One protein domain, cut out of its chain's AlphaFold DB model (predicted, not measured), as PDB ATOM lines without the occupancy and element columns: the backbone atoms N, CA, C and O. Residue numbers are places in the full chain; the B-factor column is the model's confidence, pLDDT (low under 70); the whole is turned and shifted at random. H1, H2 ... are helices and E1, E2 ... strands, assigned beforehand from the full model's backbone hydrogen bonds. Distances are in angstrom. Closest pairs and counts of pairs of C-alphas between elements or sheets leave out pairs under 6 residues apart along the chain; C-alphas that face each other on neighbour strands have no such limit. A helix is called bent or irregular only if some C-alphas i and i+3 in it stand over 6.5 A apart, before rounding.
ATOM      1  N   THR A  39     359.385 413.101 371.380       58.97
ATOM      2  CA  THR A  39     358.157 413.229 372.177       58.97
ATOM      3  C   THR A  39     357.252 412.048 371.864       58.97
ATOM      4  O   THR A  39     356.655 411.957 370.793       58.97
ATOM      5  N   TRP A  40     357.133 411.129 372.819       58.19
ATOM      6  CA  TRP A  40     356.157 410.050 372.744       58.19
ATOM      7  C   TRP A  40     354.790 410.619 373.105       58.19
ATOM      8  O   TRP A  40     354.517 410.884 374.273       58.19
ATOM      9  N   ILE A  41     353.933 410.823 372.105       57.34
ATOM     10  CA  ILE A  41     352.539 411.197 372.341       57.34
ATOM     11  C   ILE A  41     351.673 410.018 371.932       57.34
ATOM     12  O   ILE A  41     351.355 409.819 370.762       57.34
ATOM     13  N   THR A  42     351.245 409.236 372.917       52.81
ATOM     14  CA  THR A  42     350.078 408.382 372.726       52.81
ATOM     15  C   THR A  42     348.867 409.303 372.636       52.81
ATOM     16  O   THR A  42     348.306 409.689 373.661       52.81
ATOM     17  N   ASP A  43     348.513 409.747 371.428       52.19
ATOM     18  CA  ASP A  43     347.264 410.487 371.254       52.19
ATOM     19  C   ASP A  43     346.101 409.553 371.619       52.19
ATOM     20  O   ASP A  43     346.168 408.333 371.415       52.19
ATOM     21  N   SER A  44     345.047 410.118 372.205       54.62
ATOM     22  CA  SER A  44     343.836 409.341 372.468       54.62
ATOM     23  C   SER A  44     343.299 408.836 371.128       54.62
ATOM     24  O   SER A  44     343.321 409.591 370.153       54.62
ATOM     25  N   PRO A  45     342.831 407.577 371.039       55.56
ATOM     26  CA  PRO A  45     342.383 407.013 369.776       55.56
ATOM     27  C   PRO A  45     341.336 407.932 369.151       55.56
ATOM     28  O   PRO A  45     340.258 408.144 369.708       55.56
ATOM     29  N   ARG A  46     341.660 408.503 367.989       57.78
ATOM     30  CA  ARG A  46     340.729 409.377 367.278       57.78
ATOM     31  C   ARG A  46     339.586 408.524 366.751       57.78
ATOM     32  O   ARG A  46     339.805 407.637 365.934       57.78
ATOM     33  N   LEU A  47     338.368 408.778 367.215       53.34
ATOM     34  CA  LEU A  47     337.174 408.051 366.763       53.34
ATOM     35  C   LEU A  47     336.631 408.581 365.422       53.34
ATOM     36  O   LEU A  47     335.766 407.957 364.816       53.34
ATOM     37  N   THR A  48     337.146 409.718 364.946       55.97
ATOM     38  CA  THR A  48     336.694 410.424 363.737       55.97
ATOM     39  C   THR A  48     337.873 411.079 363.001       55.97
ATOM     40  O   THR A  48     338.847 411.475 363.640       55.97
ATOM     41  N   GLY A  49     337.773 411.269 361.678       62.84
ATOM     42  CA  GLY A  49     338.739 412.025 360.856       62.84
ATOM     43  C   GLY A  49     339.400 411.205 359.740       62.84
ATOM     44  O   GLY A  49     339.012 410.067 359.509       62.84
ATOM     45  N   LYS A  50     340.414 411.781 359.062       58.56
ATOM     46  CA  LYS A  50     341.223 411.113 358.006       58.56
ATOM     47  C   LYS A  50     341.924 409.850 358.521       58.56
ATOM     48  O   LYS A  50     342.239 408.956 357.746       58.56
ATOM     49  N   TYR A  51     342.110 409.787 359.840       57.16
ATOM     50  CA  TYR A  51     342.771 408.707 360.541       57.16
ATOM     51  C   TYR A  51     341.935 408.235 361.750       57.16
ATOM     52  O   TYR A  51     342.266 408.577 362.888       57.16
ATOM     53  N   PRO A  52     340.835 407.485 361.550       56.66
ATOM     54  CA  PRO A  52     340.071 406.924 362.656       56.66
ATOM     55  C   PRO A  52     340.745 405.639 363.182       56.66
ATOM     56  O   PRO A  52     341.192 404.800 362.405       56.66
ATOM     57  N   TYR A  53     340.792 405.472 364.507       57.97
ATOM     58  CA  TYR A  53     341.266 404.288 365.251       57.97
ATOM     59  C   TYR A  53     342.783 404.032 365.321       57.97
ATOM     60  O   TYR A  53     343.201 402.895 365.556       57.97
ATOM     61  N   TYR A  54     343.613 405.064 365.189       59.03
ATOM     62  CA  TYR A  54     345.057 404.949 365.415       59.03
ATOM     63  C   TYR A  54     345.356 405.116 366.904       59.03
ATOM     64  O   TYR A  54     344.962 406.111 367.506       59.03
ATOM     65  N   SER A  55     345.998 404.118 367.511       53.78
ATOM     66  CA  SER A  55     346.150 404.032 368.972       53.78
ATOM     67  C   SER A  55     347.510 404.496 369.495       53.78
ATOM     68  O   SER A  55     347.716 404.533 370.703       53.78
ATOM     69  N   LEU A  56     348.470 404.766 368.608       60.97
ATOM     70  CA  LEU A  56     349.801 405.211 369.003       60.97
ATOM     71  C   LEU A  56     350.426 406.004 367.859       60.97
ATOM     72  O   LEU A  56     350.589 405.458 366.768       60.97
ATOM     73  N   LEU A  57     350.734 407.274 368.119       64.12
ATOM     74  CA  LEU A  57     351.452 408.142 367.196       64.12
ATOM     75  C   LEU A  57     352.883 408.284 367.711       64.12
ATOM     76  O   LEU A  57     353.118 408.674 368.852       64.12
ATOM     77  N   PHE A  58     353.850 407.920 366.882       68.62
ATOM     78  CA  PHE A  58     355.250 408.211 367.166       68.62
ATOM     79  C   PHE A  58     355.612 409.530 366.495       68.62
ATOM     80  O   PHE A  58     355.421 409.652 365.288       68.62
ATOM     81  N   PHE A  59     356.118 410.496 367.264       67.44
ATOM     82  CA  PHE A  59     356.621 411.758 366.739       67.44
ATOM     83  C   PHE A  59     358.089 411.919 367.112       67.44
ATOM     84  O   PHE A  59     358.458 411.972 368.286       67.44
ATOM     85  N   CYS A  60     358.919 412.049 366.087       68.88
ATOM     86  CA  CYS A  60     360.305 412.442 366.233       68.88
ATOM     87  C   CYS A  60     360.494 413.791 365.562       68.88
ATOM     88  O   CYS A  60     360.197 413.922 364.374       68.88
ATOM     89  N   ASN A  61     360.949 414.792 366.308       66.75
ATOM     90  CA  ASN A  61     361.214 416.115 365.767       66.75
ATOM     91  C   ASN A  61     362.689 416.429 366.007       66.75
ATOM     92  O   ASN A  61     363.056 416.880 367.087       66.75
ATOM     93  N   GLY A  62     363.539 416.095 365.038       66.50
ATOM     94  CA  GLY A  62     364.989 416.264 365.192       66.50
ATOM     95  C   GLY A  62     365.854 415.219 364.498       66.50
ATOM     96  O   GLY A  62     366.987 415.043 364.907       66.50
ATOM     97  N   GLY A  63     365.345 414.529 363.473       78.06
ATOM     98  CA  GLY A  63     366.108 413.504 362.760       78.06
ATOM     99  C   GLY A  63     365.753 412.107 363.249       78.06
ATOM    100  O   GLY A  63     366.064 411.721 364.377       78.06
ATOM    101  N   LEU A  64     365.067 411.355 362.383       88.44
ATOM    102  CA  LEU A  64     364.881 409.926 362.589       88.44
ATOM    103  C   LEU A  64     366.223 409.237 362.411       88.44
ATOM    104  O   LEU A  64     366.945 409.528 361.452       88.44
ATOM    105  N   ASN A  65     366.506 408.297 363.302       88.75
ATOM    106  CA  ASN A  65     367.713 407.499 363.259       88.75
ATOM    107  C   ASN A  65     367.391 406.000 363.255       88.75
ATOM    108  O   ASN A  65     366.428 405.540 363.868       88.75
ATOM    109  N   ILE A  66     368.215 405.235 362.548       86.81
ATOM    110  CA  ILE A  66     368.308 403.779 362.658       86.81
ATOM    111  C   ILE A  66     369.733 403.486 363.105       86.81
ATOM    112  O   ILE A  66     370.673 403.888 362.427       86.81
ATOM    113  N   GLU A  67     369.896 402.817 364.250       83.75
ATOM    114  CA  GLU A  67     371.219 402.439 364.777       83.75
ATOM    115  C   GLU A  67     372.154 403.660 364.954       83.75
ATOM    116  O   GLU A  67     373.359 403.596 364.710       83.75
ATOM    117  N   GLY A  68     371.585 404.807 365.352       83.75
ATOM    118  CA  GLY A  68     372.322 406.065 365.535       83.75
ATOM    119  C   GLY A  68     372.707 406.783 364.236       83.75
ATOM    120  O   GLY A  68     373.643 407.582 364.241       83.75
ATOM    121  N   LYS A  69     372.039 406.474 363.117       87.50
ATOM    122  CA  LYS A  69     372.333 407.031 361.789       87.50
ATOM    123  C   LYS A  69     371.091 407.599 361.127       87.50
ATOM    124  O   LYS A  69     370.036 406.968 361.187       87.50
ATOM    125  N   GLN A  70     371.241 408.751 360.471       91.88
ATOM    126  CA  GLN A  70     370.133 409.482 359.854       91.88
ATOM    127  C   GLN A  70     369.421 408.602 358.830       91.88
ATOM    128  O   GLN A  70     370.072 407.957 358.013       91.88
ATOM    129  N   VAL A  71     368.091 408.564 358.868       94.19
ATOM    130  CA  VAL A  71     367.302 407.757 357.926       94.19
ATOM    131  C   VAL A  71     367.145 408.502 356.608       94.19
ATOM    132  O   VAL A  71     366.678 409.639 356.606       94.19
ATOM    133  N   ASP A  72     367.495 407.865 355.492       95.69
ATOM    134  CA  ASP A  72     367.320 408.429 354.150       95.69
ATOM    135  C   ASP A  72     365.835 408.702 353.846       95.69
ATOM    136  O   ASP A  72     364.929 407.991 354.290       95.69
ATOM    137  N   ALA A  73     365.574 409.754 353.075       95.88
ATOM    138  CA  ALA A  73     364.247 410.087 352.569       95.88
ATOM    139  C   ALA A  73     363.766 409.123 351.480       95.88
ATOM    140  O   ALA A  73     362.586 409.156 351.123       95.88
ATOM    141  N   CYS A  74     364.657 408.285 350.953       96.88
ATOM    142  CA  CYS A  74     364.367 407.258 349.967       96.88
ATOM    143  C   CYS A  74     364.416 405.857 350.577       96.88
ATOM    144  O   CYS A  74     365.127 405.593 351.545       96.88
ATOM    145  N   LEU A  75     363.609 404.948 350.020       94.75
ATOM    146  CA  LEU A  75     363.526 403.585 350.533       94.75
ATOM    147  C   LEU A  75     364.828 402.827 350.284       94.75
ATOM    148  O   LEU A  75     365.241 402.109 351.185       94.75
ATOM    149  N   GLY A  76     365.431 403.024 349.102       92.25
ATOM    150  CA  GLY A  76     366.705 402.447 348.663       92.25
ATOM    151  C   GLY A  76     367.128 402.980 347.288       92.25
ATOM    152  O   GLY A  76     366.271 403.273 346.453       92.25
ATOM    153  N   ASN A  77     368.437 403.132 347.056       91.19
ATOM    154  CA  ASN A  77     369.048 403.596 345.793       91.19
ATOM    155  C   ASN A  77     368.402 404.847 345.160       91.19
ATOM    156  O   ASN A  77     368.296 404.950 343.940       91.19
ATOM    157  N   GLY A  78     367.915 405.782 345.979       91.50
ATOM    158  CA  GLY A  78     367.273 407.015 345.505       91.50
ATOM    159  C   GLY A  78     365.864 406.809 344.950       91.50
ATOM    160  O   GLY A  78     365.296 407.717 344.349       91.50
ATOM    161  N   ALA A  79     365.288 405.622 345.136       95.69
ATOM    162  CA  ALA A  79     363.952 405.268 344.686       95.69
ATOM    163  C   ALA A  79     362.935 405.264 345.838       95.69
ATOM    164  O   ALA A  79     363.274 405.129 347.017       95.69
ATOM    165  N   ALA A  80     361.654 405.381 345.466       95.50
ATOM    166  CA  ALA A  80     360.505 405.312 346.375       95.50
ATOM    167  C   ALA A  80     360.630 406.259 347.589       95.50
ATOM    168  O   ALA A  80     360.500 405.857 348.746       95.50
ATOM    169  N   CYS A  81     360.903 407.533 347.306       95.88
ATOM    170  CA  CYS A  81     361.142 408.555 348.320       95.88
ATOM    171  C   CYS A  81     359.862 409.138 348.929       95.88
ATOM    172  O   CYS A  81     358.786 409.109 348.329       95.88
ATOM    173  N   GLY A  82     359.989 409.695 350.132       95.19
ATOM    174  CA  GLY A  82     358.895 410.297 350.885       95.19
ATOM    175  C   GLY A  82     358.032 409.247 351.578       95.19
ATOM    176  O   GLY A  82     358.509 408.533 352.459       95.19
ATOM    177  N   GLN A  83     356.758 409.150 351.186       95.44
ATOM    178  CA  GLN A  83     355.782 408.277 351.845       95.44
ATOM    179  C   GLN A  83     356.224 406.801 351.908       95.44
ATOM    180  O   GLN A  83     356.143 406.231 352.994       95.44
ATOM    181  N   PRO A  84     356.740 406.168 350.832       96.81
ATOM    182  CA  PRO A  84     357.142 404.763 350.903       96.81
ATOM    183  C   PRO A  84     358.319 404.525 351.862       96.81
ATOM    184  O   PRO A  84     358.336 403.521 352.573       96.81
ATOM    185  N   ALA A  85     359.273 405.461 351.927       95.88
ATOM    186  CA  ALA A  85     360.371 405.419 352.891       95.88
ATOM    187  C   ALA A  85     359.857 405.570 354.332       95.88
ATOM    188  O   ALA A  85     360.243 404.800 355.212       95.88
ATOM    189  N   ALA A  86     358.923 406.500 354.570       94.75
ATOM    190  CA  ALA A  86     358.283 406.677 355.872       94.75
ATOM    191  C   ALA A  86     357.482 405.431 356.296       94.75
ATOM    192  O   ALA A  86     357.582 404.994 357.442       94.75
ATOM    193  N   ASP A  87     356.736 404.812 355.377       94.81
ATOM    194  CA  ASP A  87     355.998 403.568 355.626       94.81
ATOM    195  C   ASP A  87     356.935 402.419 355.998       94.81
ATOM    196  O   ASP A  87     356.663 401.671 356.941       94.81
ATOM    197  N   ALA A  88     358.047 402.276 355.275       95.62
ATOM    198  CA  ALA A  88     359.051 401.264 355.569       95.62
ATOM    199  C   ALA A  88     359.721 401.507 356.922       95.62
ATOM    200  O   ALA A  88     359.871 400.565 357.698       95.62
ATOM    201  N   PHE A  89     360.059 402.758 357.238       93.56
ATOM    202  CA  PHE A  89     360.589 403.130 358.545       93.56
ATOM    203  C   PHE A  89     359.603 402.773 359.666       93.56
ATOM    204  O   PHE A  89     359.971 402.112 360.637       93.56
ATOM    205  N   CYS A  90     358.326 403.130 359.520       92.56
ATOM    206  CA  CYS A  90     357.311 402.803 360.516       92.56
ATOM    207  C   CYS A  90     357.139 401.288 360.689       92.56
ATOM    208  O   CYS A  90     357.034 400.805 361.817       92.56
ATOM    209  N   LYS A  91     357.199 400.511 359.605       92.69
ATOM    210  CA  LYS A  91     357.214 399.042 359.680       92.69
ATOM    211  C   LYS A  91     358.464 398.503 360.371       92.69
ATOM    212  O   LYS A  91     358.350 397.577 361.173       92.69
ATOM    213  N   TYR A  92     359.629 399.099 360.120       90.94
ATOM    214  CA  TYR A  92     360.883 398.757 360.791       90.94
ATOM    215  C   TYR A  92     360.770 398.935 362.315       90.94
ATOM    216  O   TYR A  92     361.142 398.034 363.067       90.94
ATOM    217  N   VAL A  93     360.137 400.019 362.782       87.56
ATOM    218  CA  VAL A  93     359.849 400.238 364.215       87.56
ATOM    219  C   VAL A  93     358.588 399.508 364.723       87.56
ATOM    220  O   VAL A  93     358.123 399.746 365.838       87.56
ATOM    221  N   GLY A  94     358.032 398.578 363.940       87.56
ATOM    222  CA  GLY A  94     356.953 397.672 364.348       87.56
ATOM    223  C   GLY A  94     355.537 398.247 364.266       87.56
ATOM    224  O   GLY A  94     354.624 397.723 364.909       87.56
ATOM    225  N   PHE A  95     355.333 399.332 363.531       89.44
ATOM    226  CA  PHE A  95     354.022 399.923 363.250       89.44
ATOM    227  C   PHE A  95     353.469 399.401 361.916       89.44
ATOM    228  O   PHE A  95     354.165 398.726 361.162       89.44
ATOM    229  N   ASP A  96     352.200 399.682 361.625       89.94
ATOM    230  CA  ASP A  96     351.554 399.190 360.401       89.94
ATOM    231  C   ASP A  96     351.925 400.043 359.171       89.94
ATOM    232  O   ASP A  96     351.982 399.535 358.048       89.94
ATOM    233  N   GLY A  97     352.218 401.331 359.383       91.19
ATOM    234  CA  GLY A  97     352.647 402.272 358.348       91.19
ATOM    235  C   GLY A  97     352.827 403.695 358.880       91.19
ATOM    236  O   GLY A  97     352.744 403.934 360.091       91.19
ATOM    237  N   ALA A  98     353.081 404.632 357.970       91.06
ATOM    238  CA  ALA A  98     353.141 406.064 358.229       91.06
ATOM    239  C   ALA A  98     351.825 406.736 357.824       91.06
ATOM    240  O   ALA A  98     351.212 406.412 356.808       91.06
ATOM    241  N   ALA A  99     351.369 407.699 358.617       87.38
ATOM    242  CA  ALA A  99     350.200 408.485 358.264       87.38
ATOM    243  C   ALA A  99     350.547 409.397 357.078       87.38
ATOM    244  O   ALA A  99     351.515 410.160 357.140       87.38
ATOM    245  N   ALA A 100     349.757 409.314 356.006       83.00
ATOM    246  CA  ALA A 100     349.988 410.100 354.800       83.00
ATOM    247  C   ALA A 100     350.040 411.604 355.111       83.00
ATOM    248  O   ALA A 100     349.267 412.116 355.930       83.00
ATOM    249  N   ASP A 101     350.965 412.304 354.459       82.38
ATOM    250  CA  ASP A 101     351.203 413.747 354.608       82.38
ATOM    251  C   ASP A 101     351.700 414.188 356.001       82.38
ATOM    252  O   ASP A 101     351.843 415.381 356.258       82.38
ATOM    253  N   LEU A 102     351.984 413.245 356.910       87.06
ATOM    254  CA  LEU A 102     352.505 413.516 358.256       87.06
ATOM    255  C   LEU A 102     353.952 413.028 358.422       87.06
ATOM    256  O   LEU A 102     354.346 412.519 359.478       87.06
ATOM    257  N   PHE A 103     354.750 413.206 357.373       90.38
ATOM    258  CA  PHE A 103     356.200 413.066 357.397       90.38
ATOM    259  C   PHE A 103     356.851 414.336 356.845       90.38
ATOM    260  O   PHE A 103     356.228 415.113 356.120       90.38
ATOM    261  N   LYS A 104     358.108 414.566 357.211       92.44
ATOM    262  CA  LYS A 104     358.912 415.676 356.694       92.44
ATOM    263  C   LYS A 104     360.275 415.153 356.289       92.44
ATOM    264  O   LYS A 104     360.811 414.243 356.925       92.44
ATOM    265  N   THR A 105     360.815 415.758 355.246       93.50
ATOM    266  CA  THR A 105     362.167 415.516 354.764       93.50
ATOM    267  C   THR A 105     362.979 416.797 354.867       93.50
ATOM    268  O   THR A 105     362.429 417.899 354.832       93.50
ATOM    269  N   GLY A 106     364.290 416.658 354.967       92.00
ATOM    270  CA  GLY A 106     365.219 417.781 354.952       92.00
ATOM    271  C   GLY A 106     366.612 417.315 354.556       92.00
ATOM    272  O   GLY A 106     366.822 416.109 354.431       92.00
ATOM    273  N   PRO A 107     367.570 418.231 354.378       92.75
ATOM    274  CA  PRO A 107     368.943 417.844 354.106       92.75
ATOM    275  C   PRO A 107     369.497 417.014 355.274       92.75
ATOM    276  O   PRO A 107     369.253 417.306 356.453       92.75
ATOM    277  N   ALA A 108     370.209 415.951 354.927       90.50
ATOM    278  CA  ALA A 108     371.015 415.179 355.853       90.50
ATOM    279  C   ALA A 108     372.276 415.977 356.211       90.50
ATOM    280  O   ALA A 108     372.761 416.778 355.412       90.50
ATOM    281  N   ASP A 109     372.796 415.787 357.418       87.75
ATOM    282  CA  ASP A 109     374.073 416.382 357.841       87.75
ATOM    283  C   ASP A 109     375.248 415.419 357.649       87.75
ATOM    284  O   ASP A 109     376.399 415.839 357.559       87.75
ATOM    285  N   GLU A 110     374.928 414.136 357.523       87.06
ATOM    286  CA  GLU A 110     375.838 413.011 357.364       87.06
ATOM    287  C   GLU A 110     375.276 412.070 356.285       87.06
ATOM    288  O   GLU A 110     374.109 412.212 355.901       87.06
ATOM    289  N   PRO A 111     376.052 411.083 355.803       90.50
ATOM    290  CA  PRO A 111     375.501 409.982 355.025       90.50
ATOM    291  C   PRO A 111     374.268 409.373 355.699       90.50
ATOM    292  O   PRO A 111     374.297 409.010 356.879       90.50
ATOM    293  N   ALA A 112     373.183 409.266 354.937       92.31
ATOM    294  CA  ALA A 112     371.905 408.776 355.429       92.31
ATOM    295  C   ALA A 112     371.734 407.299 355.065       92.31
ATOM    296  O   ALA A 112     371.996 406.882 353.937       92.31
ATOM    297  N   ARG A 113     371.284 406.491 356.021       92.94
ATOM    298  CA  ARG A 113     371.016 405.068 355.836       92.94
ATOM    299  C   ARG A 113     369.590 404.883 355.329       92.94
ATOM    300  O   ARG A 113     368.628 405.251 356.004       92.94
ATOM    301  N   ALA A 114     369.447 404.280 354.161       94.56
ATOM    302  CA  ALA A 114     368.164 403.843 353.641       94.56
ATOM    303  C   ALA A 114     367.588 402.715 354.503       94.56
ATOM    304  O   ALA A 114     368.314 401.927 355.121       94.56
ATOM    305  N   VAL A 115     366.260 402.620 354.553       93.81
ATOM    306  CA  VAL A 115     365.592 401.582 355.356       93.81
ATOM    307  C   VAL A 115     365.891 400.183 354.798       93.81
ATOM    308  O   VAL A 115     365.956 399.229 355.571       93.81
ATOM    309  N   SER A 116     366.141 400.057 353.489       92.94
ATOM    310  CA  SER A 116     366.586 398.808 352.854       92.94
ATOM    311  C   SER A 116     368.022 398.392 353.197       92.94
ATOM    312  O   SER A 116     368.340 397.213 353.063       92.94
ATOM    313  N   GLY A 117     368.853 399.302 353.722       91.00
ATOM    314  CA  GLY A 117     370.199 399.009 354.230       91.00
ATOM    315  C   GLY A 117     371.343 399.698 353.484       91.00
ATOM    316  O   GLY A 117     372.428 399.827 354.053       91.00
ATOM    317  N   GLU A 118     371.116 400.182 352.261       92.12
ATOM    318  CA  GLU A 118     372.088 400.988 351.520       92.12
ATOM    319  C   GLU A 118     372.290 402.362 352.165       92.12
ATOM    320  O   GLU A 118     371.481 402.842 352.961       92.12
ATOM    321  N   TRP A 119     373.376 403.023 351.791       92.50
ATOM    322  CA  TRP A 119     373.749 404.324 352.316       92.50
ATOM    323  C   TRP A 119     373.774 405.351 351.207       92.50
ATOM    324  O   TRP A 119     374.512 405.200 350.237       92.50
ATOM    325  N   CYS A 120     372.997 406.412 351.380       93.19
ATOM    326  CA  CYS A 120     373.133 407.614 350.589       93.19
ATOM    327  C   CYS A 120     374.356 408.381 351.098       93.19
ATOM    328  O   CYS A 120     374.386 408.856 352.235       93.19
ATOM    329  N   VAL A 121     375.381 408.470 350.256       91.25
ATOM    330  CA  VAL A 121     376.645 409.155 350.560       91.25
ATOM    331  C   VAL A 121     376.563 410.611 350.116       91.25
ATOM    332  O   VAL A 121     376.924 411.509 350.868       91.25
ATOM    333  N   ASN A 122     376.054 410.817 348.902       90.19
ATOM    334  CA  ASN A 122     375.745 412.107 348.295       90.19
ATOM    335  C   ASN A 122     374.433 411.974 347.520       90.19
ATOM    336  O   ASN A 122     373.985 410.859 347.246       90.19
ATOM    337  N   GLU A 123     373.836 413.092 347.118       88.62
ATOM    338  CA  GLU A 123     372.626 413.082 346.296       88.62
ATOM    339  C   GLU A 123     372.807 412.202 345.041       88.62
ATOM    340  O   GLU A 123     373.706 412.415 344.226       88.62
ATOM    341  N   GLY A 124     371.978 411.160 344.923       88.00
ATOM    342  CA  GLY A 124     372.032 410.186 343.827       88.00
ATOM    343  C   GLY A 124     373.166 409.151 343.906       88.00
ATOM    344  O   GLY A 124     373.245 408.285 343.036       88.00
ATOM    345  N   GLN A 125     374.025 409.192 344.928       90.75
ATOM    346  CA  GLN A 125     375.122 408.241 345.123       90.75
ATOM    347  C   GLN A 125     374.855 407.327 346.313       90.75
ATOM    348  O   GLN A 125     374.895 407.753 347.471       90.75
ATOM    349  N   TYR A 126     374.642 406.050 346.007       91.62
ATOM    350  CA  TYR A 126     374.337 405.017 346.983       91.62
ATOM    351  C   TYR A 126     375.446 403.976 347.048       91.62
ATOM    352  O   TYR A 126     376.019 403.595 346.027       91.62
ATOM    353  N   ALA A 127     375.738 403.518 348.260       90.06
ATOM    354  CA  ALA A 127     376.698 402.461 348.519       90.06
ATOM    355  C   ALA A 127     376.059 401.381 349.394       90.06
ATOM    356  O   ALA A 127     375.467 401.677 350.434       90.06
ATOM    357  N   ASP A 128     376.216 400.122 348.996       88.69
ATOM    358  CA  ASP A 128     375.966 399.002 349.894       88.69
ATOM    359  C   ASP A 128     377.180 398.852 350.818       88.69
ATOM    360  O   ASP A 128     378.282 398.501 350.391       88.69
ATOM    361  N   LEU A 129     376.988 399.182 352.094       78.62
ATOM    362  CA  LEU A 129     378.040 399.076 353.101       78.62
ATOM    363  C   LEU A 129     378.046 397.723 353.815       78.62
ATOM    364  O   LEU A 129     378.854 397.537 354.724       78.62
ATOM    365  N   GLY A 130     377.208 396.764 353.401       70.94
ATOM    366  CA  GLY A 130     377.094 395.432 354.004       70.94
ATOM    367  C   GLY A 130     378.395 394.617 354.055       70.94
ATOM    368  O   GLY A 130     378.438 393.590 354.728       70.94
ATOM    369  N   GLY A 131     379.469 395.077 353.403       64.00
ATOM    370  CA  GLY A 131     380.808 394.484 353.471       64.00
ATOM    371  C   GLY A 131     381.958 395.466 353.725       64.00
ATOM    372  O   GLY A 131     383.116 395.059 353.635       64.00
ATOM    373  N   LEU A 132     381.691 396.746 354.012       69.06
ATOM    374  CA  LEU A 132     382.760 397.735 354.187       69.06
ATOM    375  C   LEU A 132     383.268 397.762 355.633       69.06
ATOM    376  O   LEU A 132     382.504 397.839 356.591       69.06
ATOM    377  N   ASN A 133     384.594 397.706 355.790       75.75
ATOM    378  CA  ASN A 133     385.237 397.862 357.091       75.75
ATOM    379  C   ASN A 133     385.025 399.302 357.603       75.75
ATOM    380  O   ASN A 133     384.960 400.247 356.816       75.75
ATOM    381  N   ARG A 134     384.963 399.482 358.927       74.25
ATOM    382  CA  ARG A 134     384.718 400.765 359.607       74.25
ATOM    383  C   ARG A 134     385.597 401.904 359.077       74.25
ATOM    384  O   ARG A 134     385.112 403.012 358.887       74.25
ATOM    385  N   THR A 135     386.861 401.621 358.774       79.75
ATOM    386  CA  THR A 135     387.809 402.604 358.227       79.75
ATOM    387  C   THR A 135     387.390 403.124 356.849       79.75
ATOM    388  O   THR A 135     387.527 404.309 356.566       79.75
ATOM    389  N   SER A 136     386.844 402.259 355.989       79.69
ATOM    390  CA  SER A 136     386.341 402.653 354.669       79.69
ATOM    391  C   SER A 136     385.084 403.510 354.784       79.69
ATOM    392  O   SER A 136     384.908 404.443 354.007       79.69
ATOM    393  N   PHE A 137     384.244 403.233 355.783       76.56
ATOM    394  CA  PHE A 137     383.085 404.065 356.085       76.56
ATOM    395  C   PHE A 137     383.490 405.463 356.570       76.56
ATOM    396  O   PHE A 137     382.990 406.460 356.054       76.56
ATOM    397  N   GLU A 138     384.441 405.552 357.502       79.38
ATOM    398  CA  GLU A 138     384.971 406.829 358.005       79.38
ATOM    399  C   GLU A 138     385.644 407.652 356.888       79.38
ATOM    400  O   GLU A 138     385.460 408.871 356.813       79.38
ATOM    401  N   ALA A 139     386.356 406.992 355.968       80.25
ATOM    402  CA  ALA A 139     386.933 407.640 354.790       80.25
ATOM    403  C   ALA A 139     385.856 408.192 353.841       80.25
ATOM    404  O   ALA A 139     385.982 409.322 353.365       80.25
ATOM    405  N   LEU A 140     384.774 407.436 353.611       75.62
ATOM    406  CA  LEU A 140     383.629 407.899 352.827       75.62
ATOM    407  C   LEU A 140     382.993 409.141 353.461       75.62
ATOM    408  O   LEU A 140     382.837 410.154 352.782       75.62
ATOM    409  N   MET A 141     382.714 409.096 354.768       74.00
ATOM    410  CA  MET A 141     382.127 410.219 355.514       74.00
ATOM    411  C   MET A 141     383.002 411.482 355.484       74.00
ATOM    412  O   MET A 141     382.482 412.591 355.512       74.00
ATOM    413  N   SER A 142     384.326 411.333 355.401       76.69
ATOM    414  CA  SER A 142     385.263 412.468 355.383       76.69
ATOM    415  C   SER A 142     385.353 413.166 354.016       76.69
ATOM    416  O   SER A 142     385.823 414.299 353.929       76.69
ATOM    417  N   SER A 143     384.913 412.508 352.937       70.12
ATOM    418  CA  SER A 143     385.058 412.996 351.554       70.12
ATOM    419  C   SER A 143     383.902 413.865 351.042       70.12
ATOM    420  O   SER A 143     383.993 414.429 349.953       70.12
ATOM    421  N   THR A 144     382.823 414.011 351.813       68.12
ATOM    422  CA  THR A 144     381.548 414.591 351.348       68.12
ATOM    423  C   THR A 144     381.324 416.049 351.756       68.12
ATOM    424  O   THR A 144     380.251 416.595 351.511       68.12
ATOM    425  N   ALA A 145     382.333 416.728 352.315       68.56
ATOM    426  CA  ALA A 145     382.186 418.073 352.886       68.56
ATOM    427  C   ALA A 145     381.629 419.145 351.917       68.56
ATOM    428  O   ALA A 145     381.059 420.130 352.380       68.56
ATOM    429  N   ASN A 146     381.757 418.949 350.596       71.75
ATOM    430  CA  ASN A 146     381.336 419.907 349.563       71.75
ATOM    431  C   ASN A 146     380.323 419.348 348.545       71.75
ATOM    432  O   ASN A 146     380.049 419.997 347.537       71.75
ATOM    433  N   SER A 147     379.792 418.147 348.769       73.06
ATOM    434  CA  SER A 147     378.876 417.495 347.828       73.06
ATOM    435  C   SER A 147     377.410 417.799 348.152       73.06
ATOM    436  O   SER A 147     377.082 418.066 349.314       73.06
ATOM    437  N   PRO A 148     376.504 417.751 347.154       80.00
ATOM    438  CA  PRO A 148     375.075 417.844 347.412       80.00
ATOM    439  C   PRO A 148     374.657 416.732 348.375       80.00
ATOM    440  O   PRO A 148     374.977 415.553 348.186       80.00
ATOM    441  N   ARG A 149     374.002 417.143 349.460       86.56
ATOM    442  CA  ARG A 149     373.684 416.261 350.577       86.56
ATOM    443  C   ARG A 149     372.475 415.399 350.248       86.56
ATOM    444  O   ARG A 149     371.554 415.829 349.560       86.56
ATOM    445  N   CYS A 150     372.465 414.194 350.797       93.06
ATOM    446  CA  CYS A 150     371.283 413.345 350.799       93.06
ATOM    447  C   CYS A 150     370.109 414.031 351.503       93.06
ATOM    448  O   CYS A 150     370.302 414.911 352.343       93.06
ATOM    449  N   ASN A 151     368.889 413.599 351.200       94.75
ATOM    450  CA  ASN A 151     367.722 413.989 351.979       94.75
ATOM    451  C   ASN A 151     367.486 412.950 353.075       94.75
ATOM    452  O   ASN A 151     367.564 411.759 352.823       94.75
ATOM    453  N   ARG A 152     367.155 413.382 354.286       94.25
ATOM    454  CA  ARG A 152     366.758 412.511 355.397       94.25
ATOM    455  C   ARG A 152     365.283 412.663 355.728       94.25
ATOM    456  O   ARG A 152     364.699 413.728 355.510       94.25
ATOM    457  N   LEU A 153     364.695 411.639 356.339       93.00
ATOM    458  CA  LEU A 153     363.435 411.773 357.064       93.00
ATOM    459  C   LEU A 153     363.688 412.491 358.396       93.00
ATOM    460  O   LEU A 153     364.326 411.969 359.311       93.00
ATOM    461  N   THR A 154     363.160 413.704 358.533       89.94
ATOM    462  CA  THR A 154     363.300 414.500 359.764       89.94
ATOM    463  C   THR A 154     362.223 414.169 360.790       89.94
ATOM    464  O   THR A 154     362.453 414.323 361.989       89.94
ATOM    465  N   SER A 155     361.049 413.740 360.318       88.19
ATOM    466  CA  SER A 155     359.919 413.307 361.144       88.19
ATOM    467  C   SER A 155     359.022 412.351 360.364       88.19
ATOM    468  O   SER A 155     358.797 412.573 359.175       88.19
ATOM    469  N   ALA A 156     358.436 411.364 361.034       88.69
ATOM    470  CA  ALA A 156     357.380 410.516 360.490       88.69
ATOM    471  C   ALA A 156     356.365 410.215 361.591       88.69
ATOM    472  O   ALA A 156     356.756 409.958 362.727       88.69
ATOM    473  N   THR A 157     355.080 410.244 361.245       86.94
ATOM    474  CA  THR A 157     353.996 409.871 362.156       86.94
ATOM    475  C   THR A 157     353.617 408.421 361.912       86.94
ATOM    476  O   THR A 157     352.887 408.117 360.969       86.94
ATOM    477  N   CYS A 158     354.128 407.518 362.745       87.06
ATOM    478  CA  CYS A 158     353.834 406.092 362.622       87.06
ATOM    479  C   CYS A 158     352.529 405.722 363.301       87.06
ATOM    480  O   CYS A 158     352.138 406.337 364.293       87.06
ATOM    481  N   PHE A 159     351.874 404.695 362.772       85.25
ATOM    482  CA  PHE A 159     350.526 404.355 363.173       85.25
ATOM    483  C   PHE A 159     350.354 402.852 363.377       85.25
ATOM    484  O   PHE A 159     350.914 402.034 362.648       85.25
ATOM    485  N   ARG A 160     349.554 402.467 364.371       84.62
ATOM    486  CA  ARG A 160     349.117 401.080 364.558       84.62
ATOM    487  C   ARG A 160     347.596 401.028 364.531       84.62
ATOM    488  O   ARG A 160     346.930 401.790 365.231       84.62
ATOM    489  N   SER A 161     347.074 400.152 363.692       82.25
ATOM    490  CA  SER A 161     345.660 399.857 363.545       82.25
ATOM    491  C   SER A 161     345.130 399.141 364.784       82.25
ATOM    492  O   SER A 161     345.836 398.380 365.460       82.25
ATOM    493  N   ARG A 162     343.841 399.347 365.056       76.56
ATOM    494  CA  ARG A 162     343.134 398.647 366.131       76.56
ATOM    495  C   ARG A 162     343.184 397.131 365.961       76.56
ATOM    496  O   ARG A 162     343.285 396.427 366.959       76.56
ATOM    497  N   ASP A 163     343.143 396.631 364.731       82.38
ATOM    498  CA  ASP A 163     343.154 395.192 364.468       82.38
ATOM    499  C   ASP A 163     344.509 394.574 364.821       82.38
ATOM    500  O   ASP A 163     344.558 393.544 365.499       82.38
ATOM    501  N   THR A 164     345.616 395.224 364.444       83.50
ATOM    502  CA  THR A 164     346.961 394.805 364.867       83.50
ATOM    503  C   THR A 164     347.104 394.886 366.386       83.50
ATOM    504  O   THR A 164     347.628 393.961 367.010       83.50
ATOM    505  N   LEU A 165     346.597 395.954 367.009       78.69
ATOM    506  CA  LEU A 165     346.646 396.119 368.462       78.69
ATOM    507  C   LEU A 165     345.820 395.051 369.196       78.69
ATOM    508  O   LEU A 165     346.302 394.451 370.153       78.69
TER     509      LEU A 165
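AT A GLANCE: This is residues 39 to 165 of the 227 residues of an uncharacterized protein of Coccomyxa subellipsoidea (strain C-169) (UniProt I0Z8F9). An elongated body is built round a long, bent two-strand ribbon, E3 with E6; H1 packs on this ribbon, and the short hairpin E1 and E2 packs on it through E2. Beyond one end of the ribbon come the small hairpin E4 and E5 and then H2, while the loop of residues 42 to 56 and the short H3 make the other end. The 127 printed residues hold three named helices and six named strands in the order E1 E2 H1 E3 E4 E5 H2 E6 H3, as three separate antiparallel strand pairs. The class is mixed, helices and strands, with under half of the residues in named elements; the whole is compact, with a radius of gyration of the C-alphas of 15.8 A, and spans 51 by 25 by 25 A.

HOW THE PARTS SIT: Start at E1, residues 39 to 41, which forms an antiparallel hairpin with E2, residues 57 to 60; look for N 39 and O 59, within hydrogen-bond range at 3.4 A. Go on to H1, residues 83 to 92, and to E3, residues 97 to 107, where the closest C-alphas, of Asp 87 and Gly 97, are 4.5 A apart. E3 is the antiparallel neighbour of E6, residues 151 to 159, at 160 degrees; find N 99 and O 157 at 2.8 A and N 154 and O 104 at 2.9 A, both within hydrogen-bond range. The closest C-alphas of H1 and E6, of Cys 90 and Cys 158, are 5.2 A apart. Those of E2 and E6, of Cys 60 and Ser 155, are also 5.2 A apart. E4, residues 119 to 122, and E5, residues 125 to 127, form an antiparallel hairpin, with N 119 and O 127 within hydrogen-bond range at 2.8 A. The closest C-alphas of E4 and H2, residues 134 to 142, are those of Val 121 and Leu 140, at 7.4 A. H3, residues 162 to 165, is apart from H1 and H2. In H1 and H2 every O i to N i+4 pair is within hydrogen-bond range; H3 is too short for one.

IN THESE COORDINATES: Find C-alpha 39 at (358.157, 413.229, 372.177), where E1 begins. H1 runs 14.0 A from C-alpha 83 at (355.782, 408.277, 351.845). E3 spans 22.9 A and bends by 92 degrees at residue 100; E6 spans 22.7 A and bends by 54 degrees at residue 154. H2 is 12.5 A long. H3 ends at C-alpha 165, (346.646, 396.119, 368.462).

THE WHOLE: The C-alphas farthest apart, of Thr 48 and Thr 135, are 52.0 A apart. The printed part has no cut. The links E1 to E2, E2 to H1 and E3 to E4 are long. Residues 131 to 136, of which 134 to 136 belong to H2, stand free. Look for pLDDT under 70 at residues 39 to 62, 131 to 132 and 144 to 145.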